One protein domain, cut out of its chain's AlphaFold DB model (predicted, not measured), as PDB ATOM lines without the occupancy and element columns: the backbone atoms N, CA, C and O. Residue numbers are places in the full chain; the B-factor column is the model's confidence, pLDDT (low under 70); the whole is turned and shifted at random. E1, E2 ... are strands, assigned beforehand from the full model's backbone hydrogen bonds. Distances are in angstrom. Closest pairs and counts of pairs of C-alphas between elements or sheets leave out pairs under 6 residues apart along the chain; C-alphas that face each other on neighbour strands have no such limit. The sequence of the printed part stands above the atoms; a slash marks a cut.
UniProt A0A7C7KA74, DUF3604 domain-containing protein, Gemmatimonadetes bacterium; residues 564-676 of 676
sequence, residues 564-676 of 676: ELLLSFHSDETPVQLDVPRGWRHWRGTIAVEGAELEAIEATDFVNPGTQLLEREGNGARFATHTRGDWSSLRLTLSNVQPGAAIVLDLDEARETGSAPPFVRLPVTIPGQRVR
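What this domain is: This is residues 564 to 676 of the 676 residues of the protein "DUF3604 domain-containing protein" of Gemmatimonadetes bacterium (UniProt A0A7C7KA74). This is a sandwich of two strongly twisted sheets, five strands facing three, with the strands of both layers running nearly in line. Two long links, residues 571 to 584 and 652 to 672, reach beyond one end of this body and lengthen it. The printed part has 113 residues with eight named strands, E1 to E8 in order along the chain, and no named helix; the larger sheet runs E4, E5, E2, E7, E8 and the smaller E1, E6, E3, both antiparallel throughout. The class is all strand, though 54 of the 113 residues, under half, are in named elements. The whole is only just compact, close to loose, with a radius of gyration of the C-alphas of 15.8 A, and its outline is elongated, 51 by 27 by 19 A.

Where its parts are: E1, residues 564 to 570, begins with C-alpha 564 at (47.029, 79.018, 60.291) and is 19.7 A long from first to last C-alpha. After a long link comes E2, residues 585 to 594, the longest strand by residues, 26.4 A, which bends by 54 degrees at residue 589. A tight link leads to E3, residues 597 to 603, 18.0 A. E4, residues 613 to 616, is 10.1 A long. E5, residues 620 to 627, is 21.6 A long and bends by 51 degrees at residue 624. E6, residues 631 to 639, is 25.5 A long and ends with C-alpha 639 at (49.180, 85.800, 54.676). E7, residues 646 to 651, is 15.4 A long. E8, residues 673 to 675, is 6.4 A long and ends with C-alpha 675 at (54.229, 89.838, 74.869).

How they stand to each other: In the larger sheet, E4 and E8 are the edge strands. E4 and E5 form a hairpin, antiparallel at 165 degrees between their directions, with N 615 and O 622 within hydrogen-bond range at 2.9 A. E5 and E2 are antiparallel at 157 degrees, with N 591 and O 621 at 2.7 A and N 587 and O 625 at 2.8 A. E2 and E7 are antiparallel at 144 degrees, with N 592 and O 648 at 2.8 A. E7 and E8 form a hairpin at 170 degrees, with N 649 and O 675 at 2.8 A. In the smaller sheet, E6 is the inner strand: E1 and E6 are antiparallel at 157 degrees, with N 567 and O 634 at 2.8 A, and E6 and E3 at 156 degrees, with N 635 and O 602 at 2.8 A. The two sheets make a sandwich, two sheets face to face: the facing parts are 9.3 A centre to centre and their best planes 3 degrees apart. Between the sheets, the closest C-alphas of E1 and E5 are those of His 570 and Thr 627, 5.9 A apart, and those of E3 and E4 are Ala 603 and Leu 614, 7.1 A apart. E2 and E3 meet only through their link. E1 and E8 are apart, and so are E6 and E7.

The domain as a whole: The two C-alphas farthest apart in the domain are those of Asn 640 and Phe 663, at 51.5 A. The printed part has no cut, and residue 676 is the chain's last residue. The links E1 to E2, 14 residues, and E7 to E8, 21 residues, are long; within the second, residues 654 to 655 form a short antiparallel pairing with residues 669 to 670. The mean pLDDT of the printed part is 91.7, and the model's confidence is under 70 at one residue, Ser 659.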
ATOM      1  N   GLU A 564      47.948  79.090  59.154       87.81
ATOM      2  CA  GLU A 564      47.029  79.018  60.291       87.81
ATOM      3  C   GLU A 564      47.833  78.958  61.593       87.81
ATOM      4  O   GLU A 564      48.760  78.157  61.724       87.81
ATOM      5  N   LEU A 565      47.485  79.801  62.563       88.94
ATOM      6  CA  LEU A 565      48.077  79.809  63.898       88.94
ATOM      7  C   LEU A 565      46.989  79.693  64.956       88.94
ATOM      8  O   LEU A 565      45.986  80.402  64.904       88.94
ATOM      9  N   LEU A 566      47.224  78.848  65.957       90.62
ATOM     10  CA  LEU A 566      46.386  78.761  67.145       90.62
ATOM     11  C   LEU A 566      47.096  79.464  68.308       90.62
ATOM     12  O   LEU A 566      48.158  79.038  68.757       90.62
ATOM     13  N   LEU A 567      46.528  80.576  68.766       93.81
ATOM     14  CA  LEU A 567      46.980  81.293  69.952       93.81
ATOM     15  C   LEU A 567      46.118  80.876  71.143       93.81
ATOM     16  O   LEU A 567      44.948  81.251  71.212       93.81
ATOM     17  N   SER A 568      46.713  80.164  72.097       94.06
ATOM     18  CA  SER A 568      45.996  79.598  73.241       94.06
ATOM     19  C   SER A 568      46.442  80.201  74.570       94.06
ATOM     20  O   SER A 568      47.628  80.416  74.833       94.06
ATOM     21  N   PHE A 569      45.469  80.448  75.437       94.56
ATOM     22  CA  PHE A 569      45.639  80.930  76.800       94.56
ATOM     23  C   PHE A 569      45.333  79.794  77.777       94.56
ATOM     24  O   PHE A 569      44.392  79.040  77.561       94.56
ATOM     25  N   HIS A 570      46.105  79.688  78.861       93.69
ATOM     26  CA  HIS A 570      45.885  78.690  79.911       93.69
ATOM     27  C   HIS A 570      46.360  79.194  81.273       93.69
ATOM     28  O   HIS A 570      47.391  79.868  81.402       93.69
ATOM     29  N   SER A 571      45.628  78.822  82.319       91.19
ATOM     30  CA  SER A 571      45.991  79.125  83.698       91.19
ATOM     31  C   SER A 571      45.847  77.915  84.604       91.19
ATOM     32  O   SER A 571      44.742  77.402  84.757       91.19
ATOM     33  N   ASP A 572      46.936  77.587  85.295       88.25
ATOM     34  CA  ASP A 572      46.954  76.576  86.349       88.25
ATOM     35  C   ASP A 572      46.086  77.002  87.544       88.25
ATOM     36  O   ASP A 572      46.302  78.055  88.165       88.25
ATOM     37  N   GLU A 573      45.118  76.151  87.843       89.06
ATOM     38  CA  GLU A 573      44.093  76.230  88.872       89.06
ATOM     39  C   GLU A 573      44.460  75.472  90.158       89.06
ATOM     40  O   GLU A 573      43.752  75.597  91.161       89.06
ATOM     41  N   THR A 574      45.577  74.734  90.156       90.88
ATOM     42  CA  THR A 574      46.008  73.875  91.265       90.88
ATOM     43  C   THR A 574      46.094  74.657  92.588       90.88
ATOM     44  O   THR A 574      46.742  75.714  92.654       90.88
ATOM     45  N   PRO A 575      45.463  74.167  93.674       89.12
ATOM     46  CA  PRO A 575      45.532  74.801  94.983       89.12
ATOM     47  C   PRO A 575      46.911  74.644  95.636       89.12
ATOM     48  O   PRO A 575      47.696  73.744  95.333       89.12
ATOM     49  N   VAL A 576      47.200  75.522  96.599       83.81
ATOM     50  CA  VAL A 576      48.363  75.379  97.483       83.81
ATOM     51  C   VAL A 576      47.922  74.602  98.720       83.81
ATOM     52  O   VAL A 576      47.099  75.096  99.481       83.81
ATOM     53  N   GLN A 577      48.513  73.424  98.955       84.69
ATOM     54  CA  GLN A 577      48.067  72.483  99.999       84.69
ATOM     55  C   GLN A 577      46.620  72.006  99.752       84.69
ATOM     56  O   GLN A 577      46.154  72.011  98.616       84.69
ATOM     57  N   LEU A 578      45.937  71.519 100.792       85.00
ATOM     58  CA  LEU A 578      44.517  71.189 100.714       85.00
ATOM     59  C   LEU A 578      43.700  72.475 100.918       85.00
ATOM     60  O   LEU A 578      43.447  72.878 102.054       85.00
ATOM     61  N   ASP A 579      43.344  73.122  99.813       88.19
ATOM     62  CA  ASP A 579      42.539  74.346  99.741       88.19
ATOM     63  C   ASP A 579      41.663  74.296  98.475       88.19
ATOM     64  O   ASP A 579      41.759  73.361  97.677       88.19
ATOM     65  N   VAL A 580      40.814  75.299  98.280       89.06
ATOM     66  CA  VAL A 580      40.003  75.446  97.062       89.06
ATOM     67  C   VAL A 580      40.866  75.852  95.851       89.06
ATOM     68  O   VAL A 580      41.865  76.565  96.023       89.06
ATOM     69  N   PRO A 581      40.506  75.449  94.615       90.19
ATOM     70  CA  PRO A 581      41.269  75.793  93.416       90.19
ATOM     71  C   PRO A 581      41.333  77.302  93.193       90.19
ATOM     72  O   PRO A 581      40.371  78.026  93.481       90.19
ATOM     73  N   ARG A 582      42.423  77.778  92.583       89.56
ATOM     74  CA  ARG A 582      42.596  79.202  92.250       89.56
ATOM     75  C   ARG A 582      41.451  79.721  91.396       89.56
ATOM     76  O   ARG A 582      40.878  78.972  90.615       89.56
ATOM     77  N   GLY A 583      41.156  81.010  91.524       88.25
ATOM     78  CA  GLY A 583      40.172  81.679  90.683       88.25
ATOM     79  C   GLY A 583      40.575  81.745  89.214       88.25
ATOM     80  O   GLY A 583      41.717  81.510  88.832       88.25
ATOM     81  N   TRP A 584      39.595  82.121  88.412       89.25
ATOM     82  CA  TRP A 584      39.693  82.379  86.990       89.25
ATOM     83  C   TRP A 584      40.729  83.439  86.664       89.25
ATOM     84  O   TRP A 584      40.692  84.535  87.231       89.25
ATOM     85  N   ARG A 585      41.595  83.145  85.697       92.50
ATOM     86  CA  ARG A 585      42.481  84.131  85.089       92.50
ATOM     87  C   ARG A 585      41.774  84.767  83.903       92.50
ATOM     88  O   ARG A 585      41.377  84.065  82.983       92.50
ATOM     89  N   HIS A 586      41.648  86.090  83.906       93.38
ATOM     90  CA  HIS A 586      41.123  86.828  82.755       93.38
ATOM     91  C   HIS A 586      42.263  87.223  81.820       93.38
ATOM     92  O   HIS A 586      43.302  87.704  82.272       93.38
ATOM     93  N   TRP A 587      42.031  87.055  80.525       95.31
ATOM     94  CA  TRP A 587      42.924  87.416  79.430       95.31
ATOM     95  C   TRP A 587      42.216  88.457  78.581       95.31
ATOM     96  O   TRP A 587      41.230  88.150  77.918       95.31
ATOM     97  N   ARG A 588      42.645  89.713  78.660       96.44
ATOM     98  CA  ARG A 588      41.994  90.822  77.956       96.44
ATOM     99  C   ARG A 588      43.050  91.758  77.420       96.44
ATOM    100  O   ARG A 588      44.109  91.873  78.035       96.44
ATOM    101  N   GLY A 589      42.766  92.395  76.298       97.06
ATOM    102  CA  GLY A 589      43.665  93.375  75.715       97.06
ATOM    103  C   GLY A 589      43.563  93.405  74.201       97.06
ATOM    104  O   GLY A 589      42.487  93.200  73.630       97.06
ATOM    105  N   THR A 590      44.696  93.658  73.555       97.94
ATOM    106  CA  THR A 590      44.784  93.769  72.095       97.94
ATOM    107  C   THR A 590      45.840  92.842  71.511       97.94
ATOM    108  O   THR A 590      46.830  92.505  72.160       97.94
ATOM    109  N   ILE A 591      45.593  92.428  70.274       98.00
ATOM    110  CA  ILE A 591      46.462  91.633  69.417       98.00
ATOM    111  C   ILE A 591      46.824  92.508  68.226       98.00
ATOM    112  O   ILE A 591      45.929  93.060  67.588       98.00
ATOM    113  N   ALA A 592      48.105  92.597  67.894       97.88
ATOM    114  CA  ALA A 592      48.591  93.217  66.671       97.88
ATOM    115  C   ALA A 592      49.503  92.242  65.924       97.88
ATOM    116  O   ALA A 592      50.412  91.656  66.508       97.88
ATOM    117  N   VAL A 593      49.271  92.081  64.625       97.62
ATOM    118  CA  VAL A 593      50.128  91.290  63.744       97.62
ATOM    119  C   VAL A 593      51.132  92.228  63.071       97.62
ATOM    120  O   VAL A 593      50.762  93.190  62.396       97.62
ATOM    121  N   GLU A 594      52.422  91.964  63.268       97.31
ATOM    122  CA  GLU A 594      53.535  92.697  62.661       97.31
ATOM    123  C   GLU A 594      54.208  91.821  61.600       97.31
ATOM    124  O   GLU A 594      54.458  90.644  61.839       97.31
ATOM    125  N   GLY A 595      54.551  92.384  60.436       94.81
ATOM    126  CA  GLY A 595      55.295  91.656  59.395       94.81
ATOM    127  C   GLY A 595      54.519  90.530  58.693       94.81
ATOM    128  O   GLY A 595      55.128  89.760  57.963       94.81
ATOM    129  N   ALA A 596      53.205  90.439  58.892       95.25
ATOM    130  CA  ALA A 596      52.277  89.569  58.169       95.25
ATOM    131  C   ALA A 596      50.917  90.276  58.044       95.25
ATOM    132  O   ALA A 596      50.659  91.244  58.765       95.25
ATOM    133  N   GLU A 597      50.049  89.803  57.158       95.44
ATOM    134  CA  GLU A 597      48.669  90.281  57.035       95.44
ATOM    135  C   GLU A 597      47.724  89.306  57.744       95.44
ATOM    136  O   GLU A 597      47.775  88.102  57.512       95.44
ATOM    137  N   LEU A 598      46.880  89.820  58.641       96.31
ATOM    138  CA  LEU A 598      45.835  89.044  59.302       96.31
ATOM    139  C   LEU A 598      44.623  88.959  58.375       96.31
ATOM    140  O   LEU A 598      43.903  89.944  58.223       96.31
ATOM    141  N   GLU A 599      44.371  87.795  57.786       95.94
ATOM    142  CA  GLU A 599      43.226  87.549  56.903       95.94
ATOM    143  C   GLU A 599      41.947  87.324  57.708       95.94
ATOM    144  O   GLU A 599      40.921  87.968  57.462       95.94
ATOM    145  N   ALA A 600      42.029  86.464  58.724       95.88
ATOM    146  CA  ALA A 600      40.921  86.108  59.598       95.88
ATOM    147  C   ALA A 600      41.405  85.877  61.032       95.88
ATOM    148  O   ALA A 600      42.544  85.478  61.266       95.88
ATOM    149  N   ILE A 601      40.520  86.139  61.988       96.94
ATOM    150  CA  ILE A 601      40.703  85.769  63.387       96.94
ATOM    151  C   ILE A 601      39.367  85.303  63.942       96.94
ATOM    152  O   ILE A 601      38.355  85.989  63.793       96.94
ATOM    153  N   GLU A 602      39.368  84.136  64.566       95.56
ATOM    154  CA  GLU A 602      38.164  83.476  65.053       95.56
ATOM    155  C   GLU A 602      38.421  82.887  66.436       95.56
ATOM    156  O   GLU A 602      39.495  82.354  66.709       95.56
ATOM    157  N   ALA A 603      37.435  82.983  67.319       93.56
ATOM    158  CA  ALA A 603      37.481  82.302  68.602       93.56
ATOM    159  C   ALA A 603      36.961  80.871  68.449       93.56
ATOM    160  O   ALA A 603      35.887  80.673  67.883       93.56
ATOM    161  N   THR A 604      37.699  79.890  68.965       89.06
ATOM    162  CA  THR A 604      37.338  78.469  68.822       89.06
ATOM    163  C   THR A 604      36.412  77.971  69.930       89.06
ATOM    164  O   THR A 604      35.694  76.999  69.730       89.06
ATOM    165  N   ASP A 605      36.410  78.637  71.087       87.81
ATOM    166  CA  ASP A 605      35.770  78.164  72.325       87.81
ATOM    167  C   ASP A 605      35.067  79.281  73.119       87.81
ATOM    168  O   ASP A 605      34.839  79.173  74.327       87.81
ATOM    169  N   PHE A 606      34.687  80.378  72.457       91.19
ATOM    170  CA  PHE A 606      33.998  81.479  73.131       91.19
ATOM    171  C   PHE A 606      32.516  81.155  73.321       91.19
ATOM    172  O   PHE A 606      31.671  81.428  72.470       91.19
ATOM    173  N   VAL A 607      32.215  80.572  74.474       87.06
ATOM    174  CA  VAL A 607      30.895  80.064  74.863       87.06
ATOM    175  C   VAL A 607      30.148  80.993  75.822       87.06
ATOM    176  O   VAL A 607      28.944  80.841  76.013       87.06
ATOM    177  N   ASN A 608      30.832  81.974  76.419       89.06
ATOM    178  CA  ASN A 608      30.286  82.907  77.399       89.06
ATOM    179  C   ASN A 608      30.077  84.306  76.785       89.06
ATOM    180  O   ASN A 608      30.958  85.172  76.867       89.06
ATOM    181  N   PRO A 609      28.884  84.601  76.244       84.00
ATOM    182  CA  PRO A 609      28.599  85.856  75.541       84.00
ATOM    183  C   PRO A 609      28.602  87.097  76.450       84.00
ATOM    184  O   PRO A 609      28.438  88.215  75.957       84.00
ATOM    185  N   GLY A 610      28.685  86.919  77.775       83.25
ATOM    186  CA  GLY A 610      28.703  88.010  78.749       83.25
ATOM    187  C   GLY A 610      30.104  88.463  79.159       83.25
ATOM    188  O   GLY A 610      30.238  89.549  79.722       83.25
ATOM    189  N   THR A 611      31.129  87.645  78.917       86.75
ATOM    190  CA  THR A 611      32.501  87.904  79.389       86.75
ATOM    191  C   THR A 611      33.570  87.673  78.326       86.75
ATOM    192  O   THR A 611      34.663  88.223  78.469       86.75
ATOM    193  N   GLN A 612      33.254  86.919  77.270       92.75
ATOM    194  CA  GLN A 612      34.132  86.683  76.134       92.75
ATOM    195  C   GLN A 612      33.750  87.572  74.948       92.75
ATOM    196  O   GLN A 612      32.576  87.879  74.724       92.75
ATOM    197  N   LEU A 613      34.760  88.032  74.216       94.81
ATOM    198  CA  LEU A 613      34.631  89.041  73.166       94.81
ATOM    199  C   LEU A 613      35.804  88.911  72.195       94.81
ATOM    200  O   LEU A 613      36.947  88.803  72.634       94.81
ATOM    201  N   LEU A 614      35.525  89.011  70.898       97.06
ATOM    202  CA  LEU A 614      36.526  89.178  69.852       97.06
ATOM    203  C   LEU A 614      36.033  90.227  68.847       97.06
ATOM    204  O   LEU A 614      34.988  90.055  68.225       97.06
ATOM    205  N   GLU A 615      36.784  91.314  68.697       96.81
ATOM    206  CA  GLU A 615      36.493  92.420  67.781       96.81
ATOM    207  C   GLU A 615      37.737  92.706  66.938       96.81
ATOM    208  O   GLU A 615      38.780  93.081  67.468       96.81
ATOM    209  N   ARG A 616      37.657  92.522  65.616       95.88
ATOM    210  CA  ARG A 616      38.782  92.803  64.712       95.88
ATOM    211  C   ARG A 616      39.049  94.307  64.636       95.88
ATOM    212  O   ARG A 616      38.139  95.089  64.375       95.88
ATOM    213  N   GLU A 617      40.312  94.697  64.778       93.94
ATOM    214  CA  GLU A 617      40.763  96.089  64.748       93.94
ATOM    215  C   GLU A 617      42.073  96.196  63.958       93.94
ATOM    216  O   GLU A 617      43.117  95.697  64.375       93.94
ATOM    217  N   GLY A 618      42.034  96.848  62.790       94.62
ATOM    218  CA  GLY A 618      43.207  96.972  61.920       94.62
ATOM    219  C   GLY A 618      43.795  95.611  61.525       94.62
ATOM    220  O   GLY A 618      43.065  94.701  61.133       94.62
ATOM    221  N   ASN A 619      45.120  95.477  61.636       97.00
ATOM    222  CA  ASN A 619      45.841  94.217  61.424       97.00
ATOM    223  C   ASN A 619      45.931  93.402  62.729       97.00
ATOM    224  O   ASN A 619      47.015  93.021  63.168       97.00
ATOM    225  N   GLY A 620      44.801  93.243  63.412       97.31
ATOM    226  CA  GLY A 620      44.751  92.774  64.788       97.31
ATOM    227  C   GLY A 620      43.328  92.629  65.318       97.31
ATOM    228  O   GLY A 620      42.359  92.615  64.552       97.31
ATOM    229  N   ALA A 621      43.198  92.517  66.637       98.00
ATOM    230  CA  ALA A 621      41.908  92.415  67.311       98.00
ATOM    231  C   ALA A 621      41.971  92.860  68.773       98.00
ATOM    232  O   ALA A 621      42.987  92.693  69.443       98.00
ATOM    233  N   ARG A 622      40.848  93.343  69.295       98.00
ATOM    234  CA  ARG A 622      40.582  93.438  70.727       98.00
ATOM    235  C   ARG A 622      39.897  92.158  71.187       98.00
ATOM    236  O   ARG A 622      38.981  91.671  70.524       98.00
ATOM    237  N   PHE A 623      40.326  91.614  72.320       97.56
ATOM    238  CA  PHE A 623      39.779  90.359  72.827       97.56
ATOM    239  C   PHE A 623      39.596  90.366  74.343       97.56
ATOM    240  O   PHE A 623      40.263  91.096  75.081       97.56
ATOM    241  N   ALA A 624      38.683  89.520  74.801       95.94
ATOM    242  CA  ALA A 624      38.543  89.136  76.190       95.94
ATOM    243  C   ALA A 624      38.177  87.653  76.263       95.94
ATOM    244  O   ALA A 624      37.238  87.216  75.607       95.94
ATOM    245  N   THR A 625      38.904  86.899  77.077       94.50
ATOM    246  CA  THR A 625      38.567  85.539  77.489       94.50
ATOM    247  C   THR A 625      39.031  85.287  78.922       94.50
ATOM    248  O   THR A 625      39.550  86.185  79.594       94.50
ATOM    249  N   HIS A 626      38.795  84.096  79.445       92.50
ATOM    250  CA  HIS A 626      39.224  83.679  80.770       92.50
ATOM    251  C   HIS A 626      39.448  82.168  80.788       92.50
ATOM    252  O   HIS A 626      38.954  81.454  79.924       92.50
ATOM    253  N   THR A 627      40.261  81.707  81.735       93.06
ATOM    254  CA  THR A 627      40.585  80.286  81.907       93.06
ATOM    255  C   THR A 627      40.639  79.916  83.385       93.06
ATOM    256  O   THR A 627      40.949  80.759  84.239       93.06
ATOM    257  N   ARG A 628      40.371  78.649  83.693       91.88
ATOM    258  CA  ARG A 628      40.549  77.995  84.997       91.88
ATOM    259  C   ARG A 628      40.757  76.492  84.771       91.88
ATOM    260  O   ARG A 628      39.799  75.721  84.776       91.88
ATOM    261  N   GLY A 629      42.012  76.118  84.518       91.38
ATOM    262  CA  GLY A 629      42.457  74.766  84.155       91.38
ATOM    263  C   GLY A 629      42.124  74.306  82.740       91.38
ATOM    264  O   GLY A 629      42.697  73.334  82.260       91.38
ATOM    265  N   ASP A 630      41.248  75.025  82.046       90.00
ATOM    266  CA  ASP A 630      40.983  74.872  80.623       90.00
ATOM    267  C   ASP A 630      41.902  75.759  79.769       90.00
ATOM    268  O   ASP A 630      42.682  76.591  80.259       90.00
ATOM    269  N   TRP A 631      41.779  75.558  78.461       91.38
ATOM    270  CA  TRP A 631      42.389  76.383  77.433       91.38
ATOM    271  C   TRP A 631      41.313  77.250  76.788       91.38
ATOM    272  O   TRP A 631      40.178  76.809  76.630       91.38
ATOM    273  N   SER A 632      41.682  78.467  76.394       93.19
ATOM    274  CA  SER A 632      40.864  79.279  75.492       93.19
ATOM    275  C   SER A 632      41.710  79.765  74.328       93.19
ATOM    276  O   SER A 632      42.817  80.259  74.556       93.19
ATOM    277  N   SER A 633      41.222  79.615  73.097       94.38
ATOM    278  CA  SER A 633      42.054  79.779  71.903       94.38
ATOM    279  C   SER A 633      41.446  80.674  70.824       94.38
ATOM    280  O   SER A 633      40.232  80.784  70.639       94.38
ATOM    281  N   LEU A 634      42.342  81.329  70.085       95.81
ATOM    282  CA  LEU A 634      42.051  82.126  68.901       95.81
ATOM    283  C   LEU A 634      42.777  81.509  67.707       95.81
ATOM    284  O   LEU A 634      43.993  81.321  67.753       95.81
ATOM    285  N   ARG A 635      42.050  81.234  66.626       94.19
ATOM    286  CA  ARG A 635      42.615  80.825  65.339       94.19
ATOM    287  C   ARG A 635      42.857  82.057  64.477       94.19
ATOM    288  O   ARG A 635      41.938  82.846  64.269       94.19
ATOM    289  N   LEU A 636      44.080  82.222  63.988       95.25
ATOM    290  CA  LEU A 636      44.500  83.310  63.113       95.25
ATOM    291  C   LEU A 636      44.901  82.741  61.752       95.25
ATOM    292  O   LEU A 636      45.809  81.916  61.675       95.25
ATOM    293  N   THR A 637      44.300  83.264  60.690       95.00
ATOM    294  CA  THR A 637      44.741  83.033  59.313       95.00
ATOM    295  C   THR A 637      45.628  84.195  58.897       95.00
ATOM    296  O   THR A 637      45.181  85.345  58.874       95.00
ATOM    297  N   LEU A 638      46.883  83.912  58.565       93.94
ATOM    298  CA  LEU A 638      47.878  84.896  58.158       93.94
ATOM    299  C   LEU A 638      48.284  84.706  56.699       93.94
ATOM    300  O   LEU A 638      48.407  83.584  56.218       93.94
ATOM    301  N   SER A 639      48.581  85.799  56.010       93.12
ATOM    302  CA  SER A 639      49.180  85.800  54.676       93.12
ATOM    303  C   SER A 639      50.396  86.732  54.636       93.12
ATOM    304  O   SER A 639      50.689  87.453  55.595       93.12
ATOM    305  N   ASN A 640      51.158  86.688  53.537       91.12
ATOM    306  CA  ASN A 640      52.301  87.579  53.300       91.12
ATOM    307  C   ASN A 640      53.331  87.610  54.453       91.12
ATOM    308  O   ASN A 640      53.948  88.647  54.712       91.12
ATOM    309  N   VAL A 641      53.528  86.473  55.130       90.81
ATOM    310  CA  VAL A 641      54.368  86.346  56.331       90.81
ATOM    311  C   VAL A 641      55.841  86.607  55.994       90.81
ATOM    312  O   VAL A 641      56.480  85.842  55.274       90.81
ATOM    313  N   GLN A 642      56.394  87.702  56.517       91.00
ATOM    314  CA  GLN A 642      57.784  88.115  56.304       91.00
ATOM    315  C   GLN A 642      58.723  87.573  57.396       91.00
ATOM    316  O   GLN A 642      58.295  87.323  58.527       91.00
ATOM    317  N   PRO A 643      60.039  87.465  57.127       89.50
ATOM    318  CA  PRO A 643      61.021  87.196  58.171       89.50
ATOM    319  C   PRO A 643      60.925  88.213  59.319       89.50
ATOM    320  O   PRO A 643      61.008  89.421  59.101       89.50
ATOM    321  N   GLY A 644      60.785  87.719  60.551       89.44
ATOM    322  CA  GLY A 644      60.644  88.556  61.748       89.44
ATOM    323  C   GLY A 644      59.211  88.984  62.079       89.44
ATOM    324  O   GLY A 644      59.040  89.764  63.025       89.44
ATOM    325  N   ALA A 645      58.216  88.472  61.341       93.69
ATOM    326  CA  ALA A 645      56.806  88.607  61.688       93.69
ATOM    327  C   ALA A 645      56.540  88.158  63.133       93.69
ATOM    328  O   ALA A 645      57.211  87.261  63.649       93.69
ATOM    329  N   ALA A 646      55.586  88.811  63.792       95.69
ATOM    330  CA  ALA A 646      55.256  88.540  65.184       95.69
ATOM    331  C   ALA A 646      53.785  88.821  65.485       95.69
ATOM    332  O   ALA A 646      53.162  89.690  64.870       95.69
ATOM    333  N   ILE A 647      53.268  88.113  66.485       96.81
ATOM    334  CA  ILE A 647      51.991  88.415  67.125       96.81
ATOM    335  C   ILE A 647      52.317  89.141  68.424       96.81
ATOM    336  O   ILE A 647      52.918  88.574  69.331       96.81
ATOM    337  N   VAL A 648      51.918  90.403  68.516       97.88
ATOM    338  CA  VAL A 648      52.101  91.218  69.713       97.88
ATOM    339  C   VAL A 648      50.807  91.239  70.510       97.88
ATOM    340  O   VAL A 648      49.762  91.613  69.985       97.88
ATOM    341  N   LEU A 649      50.890  90.870  71.783       97.69
ATOM    342  CA  LEU A 649      49.796  90.942  72.745       97.69
ATOM    343  C   LEU A 649      50.085  92.057  73.742       97.69
ATOM    344  O   LEU A 649      51.073  91.987  74.469       97.69
ATOM    345  N   ASP A 650      49.215  93.056  73.816       98.00
ATOM    346  CA  ASP A 650      49.195  94.025  74.912       98.00
ATOM    347  C   ASP A 650      48.058  93.623  75.861       98.00
ATOM    348  O   ASP A 650      46.889  93.891  75.579       98.00
ATOM    349  N   LEU A 651      48.401  92.919  76.946       97.81
ATOM    350  CA  LEU A 651      47.450  92.413  77.939       97.81
ATOM    351  C   LEU A 651      47.159  93.459  79.019       97.81
ATOM    352  O   LEU A 651      48.081  94.051  79.587       97.81
ATOM    353  N   ASP A 652      45.884  93.605  79.356       97.56
ATOM    354  CA  ASP A 652      45.396  94.445  80.444       97.56
ATOM    355  C   ASP A 652      45.701  93.827  81.818       97.56
ATOM    356  O   ASP A 652      45.808  92.608  81.981       97.56
ATOM    357  N   GLU A 653      45.784  94.677  82.843       97.00
ATOM    358  CA  GLU A 653      45.766  94.216  84.232       97.00
ATOM    359  C   GLU A 653      44.420  93.548  84.552       97.00
ATOM    360  O   GLU A 653      43.352  94.076  84.231       97.00
ATOM    361  N   ALA A 654      44.457  92.405  85.242       93.69
ATOM    362  CA  ALA A 654      43.246  91.698  85.634       93.69
ATOM    363  C   ALA A 654      43.359  91.009  86.996       93.69
ATOM    364  O   ALA A 654      44.385  90.433  87.351       93.69
ATOM    365  N   ARG A 655      42.259  91.017  87.755       91.62
ATOM    366  CA  ARG A 655      42.143  90.321  89.043       91.62
ATOM    367  C   ARG A 655      41.451  88.972  88.883       91.62
ATOM    368  O   ARG A 655      40.436  88.891  88.199       91.62
ATOM    369  N   GLU A 656      41.968  87.944  89.554       89.81
ATOM    370  CA  GLU A 656      41.323  86.626  89.620       89.81
ATOM    371  C   GLU A 656      39.903  86.702  90.222       89.81
ATOM    372  O   GLU A 656      39.658  87.460  91.166       89.81
ATOM    373  N   THR A 657      38.963  85.890  89.714       86.75
ATOM    374  CA  THR A 657      37.567  85.827  90.209       86.75
ATOM    375  C   THR A 657      37.018  84.395  90.293       86.75
ATOM    376  O   THR A 657      37.667  83.448  89.876       86.75
ATOM    377  N   GLY A 658      35.795  84.210  90.804       75.94
ATOM    378  CA  GLY A 658      34.995  82.988  90.595       75.94
ATOM    379  C   GLY A 658      35.329  81.749  91.447       75.94
ATOM    380  O   GLY A 658      34.577  80.783  91.391       75.94
ATOM    381  N   SER A 659      36.362  81.761  92.298       69.69
ATOM    382  CA  SER A 659      36.673  80.638  93.208       69.69
ATOM    383  C   SER A 659      35.883  80.689  94.512       69.69
ATOM    384  O   SER A 659      35.614  81.784  95.023       69.69
ATOM    385  N   ALA A 660      35.580  79.523  95.102       72.12
ATOM    386  CA  ALA A 660      35.257  79.431  96.530       72.12
ATOM    387  C   ALA A 660      36.308  80.197  97.373       72.12
ATOM    388  O   ALA A 660      37.441  80.351  96.908       72.12
ATOM    389  N   PRO A 661      35.956  80.770  98.545       70.06
ATOM    390  CA  PRO A 661      36.896  81.571  99.327       70.06
ATOM    391  C   PRO A 661      38.091  80.715  99.776       70.06
ATOM    392  O   PRO A 661      37.888  79.779 100.550       70.06
ATOM    393  N   PRO A 662      39.317  81.009  99.313       76.38
ATOM    394  CA  PRO A 662      40.489  80.233  99.689       76.38
ATOM    395  C   PRO A 662      40.945  80.578 101.102       76.38
ATOM    396  O   PRO A 662      40.839  81.728 101.540       76.38
ATOM    397  N   PHE A 663      41.494  79.593 101.806       75.25
ATOM    398  CA  PHE A 663      42.049  79.791 103.146       75.25
ATOM    399  C   PHE A 663      43.506  80.257 103.109       75.25
ATOM    400  O   PHE A 663      43.937  81.005 103.986       75.25
ATOM    401  N   VAL A 664      44.271  79.808 102.114       81.94
ATOM    402  CA  VAL A 664      45.724  79.988 102.055       81.94
ATOM    403  C   VAL A 664      46.104  81.060 101.042       81.94
ATOM    404  O   VAL A 664      46.902  81.948 101.348       81.94
ATOM    405  N   ARG A 665      45.546  80.999  99.830       83.12
ATOM    406  CA  ARG A 665      45.956  81.870  98.722       83.12
ATOM    407  C   ARG A 665      44.807  82.745  98.235       83.12
ATOM    408  O   ARG A 665      43.980  82.300  97.453       83.12
ATOM    409  N   LEU A 666      44.821  84.019  98.621       84.25
ATOM    410  CA  LEU A 666      43.834  84.997  98.156       84.25
ATOM    411  C   LEU A 666      43.935  85.274  96.639       84.25
ATOM    412  O   LEU A 666      45.029  85.159  96.077       84.25
ATOM    413  N   PRO A 667      42.827  85.695  95.990       85.94
ATOM    414  CA  PRO A 667      42.833  86.123  94.591       85.94
ATOM    415  C   PRO A 667      43.837  87.249  94.337       85.94
ATOM    416  O   PRO A 667      43.841  88.249  95.063       85.94
ATOM    417  N   VAL A 668      44.647  87.113  93.285       88.81
ATOM    418  CA  VAL A 668      45.689  88.094  92.934       88.81
ATOM    419  C   VAL A 668      45.295  88.985  91.754       88.81
ATOM    420  O   VAL A 668      44.550  88.573  90.865       88.81
ATOM    421  N   THR A 669      45.821  90.213  91.743       93.81
ATOM    422  CA  THR A 669      45.835  91.085  90.560       93.81
ATOM    423  C   THR A 669      47.100  90.801  89.759       93.81
ATOM    424  O   THR A 669      48.208  90.907  90.285       93.81
ATOM    425  N   ILE A 670      46.927  90.410  88.503       92.69
ATOM    426  CA  ILE A 670      47.997  90.125  87.553       92.69
ATOM    427  C   ILE A 670      48.224  91.402  86.735       92.69
ATOM    428  O   ILE A 670      47.274  91.857  86.095       92.69
ATOM    429  N   PRO A 671      49.432  91.995  86.760       95.50
ATOM    430  CA  PRO A 671      49.709  93.230  86.038       95.50
ATOM    431  C   PRO A 671      49.617  93.014  84.528       95.50
ATOM    432  O   PRO A 671      49.935  91.933  84.026       95.50
ATOM    433  N   GLY A 672      49.229  94.071  83.817       96.19
ATOM    434  CA  GLY A 672      49.261  94.083  82.361       96.19
ATOM    435  C   GLY A 672      50.676  93.847  81.831       96.19
ATOM    436  O   GLY A 672      51.669  94.236  82.456       96.19
ATOM    437  N   GLN A 673      50.775  93.188  80.682       96.69
ATOM    438  CA  GLN A 673      52.049  92.791  80.097       96.69
ATOM    439  C   GLN A 673      51.984  92.841  78.574       96.69
ATOM    440  O   GLN A 673      51.029  92.362  77.971       96.69
ATOM    441  N   ARG A 674      53.056  93.346  77.957       97.19
ATOM    442  CA  ARG A 674      53.294  93.190  76.521       97.19
ATOM    443  C   ARG A 674      54.089  91.914  76.251       97.19
ATOM    444  O   ARG A 674      55.153  91.719  76.843       97.19
ATOM    445  N   VAL A 675      53.588  91.069  75.358       95.19
ATOM    446  CA  VAL A 675      54.229  89.838  74.869       95.19
ATOM    447  C   VAL A 675      54.407  89.973  73.356       95.19
ATOM    448  O   VAL A 675      53.520  90.498  72.692       95.19
ATOM    449  N   ARG A 676      55.559  89.567  72.821       93.56
ATOM    450  CA  ARG A 676      55.869  89.591  71.385       93.56
ATOM    451  C   ARG A 676      56.424  88.248  70.950       93.56
ATOM    452  O   ARG A 676      57.232  87.702  71.735       93.56
TER     453      ARG A 676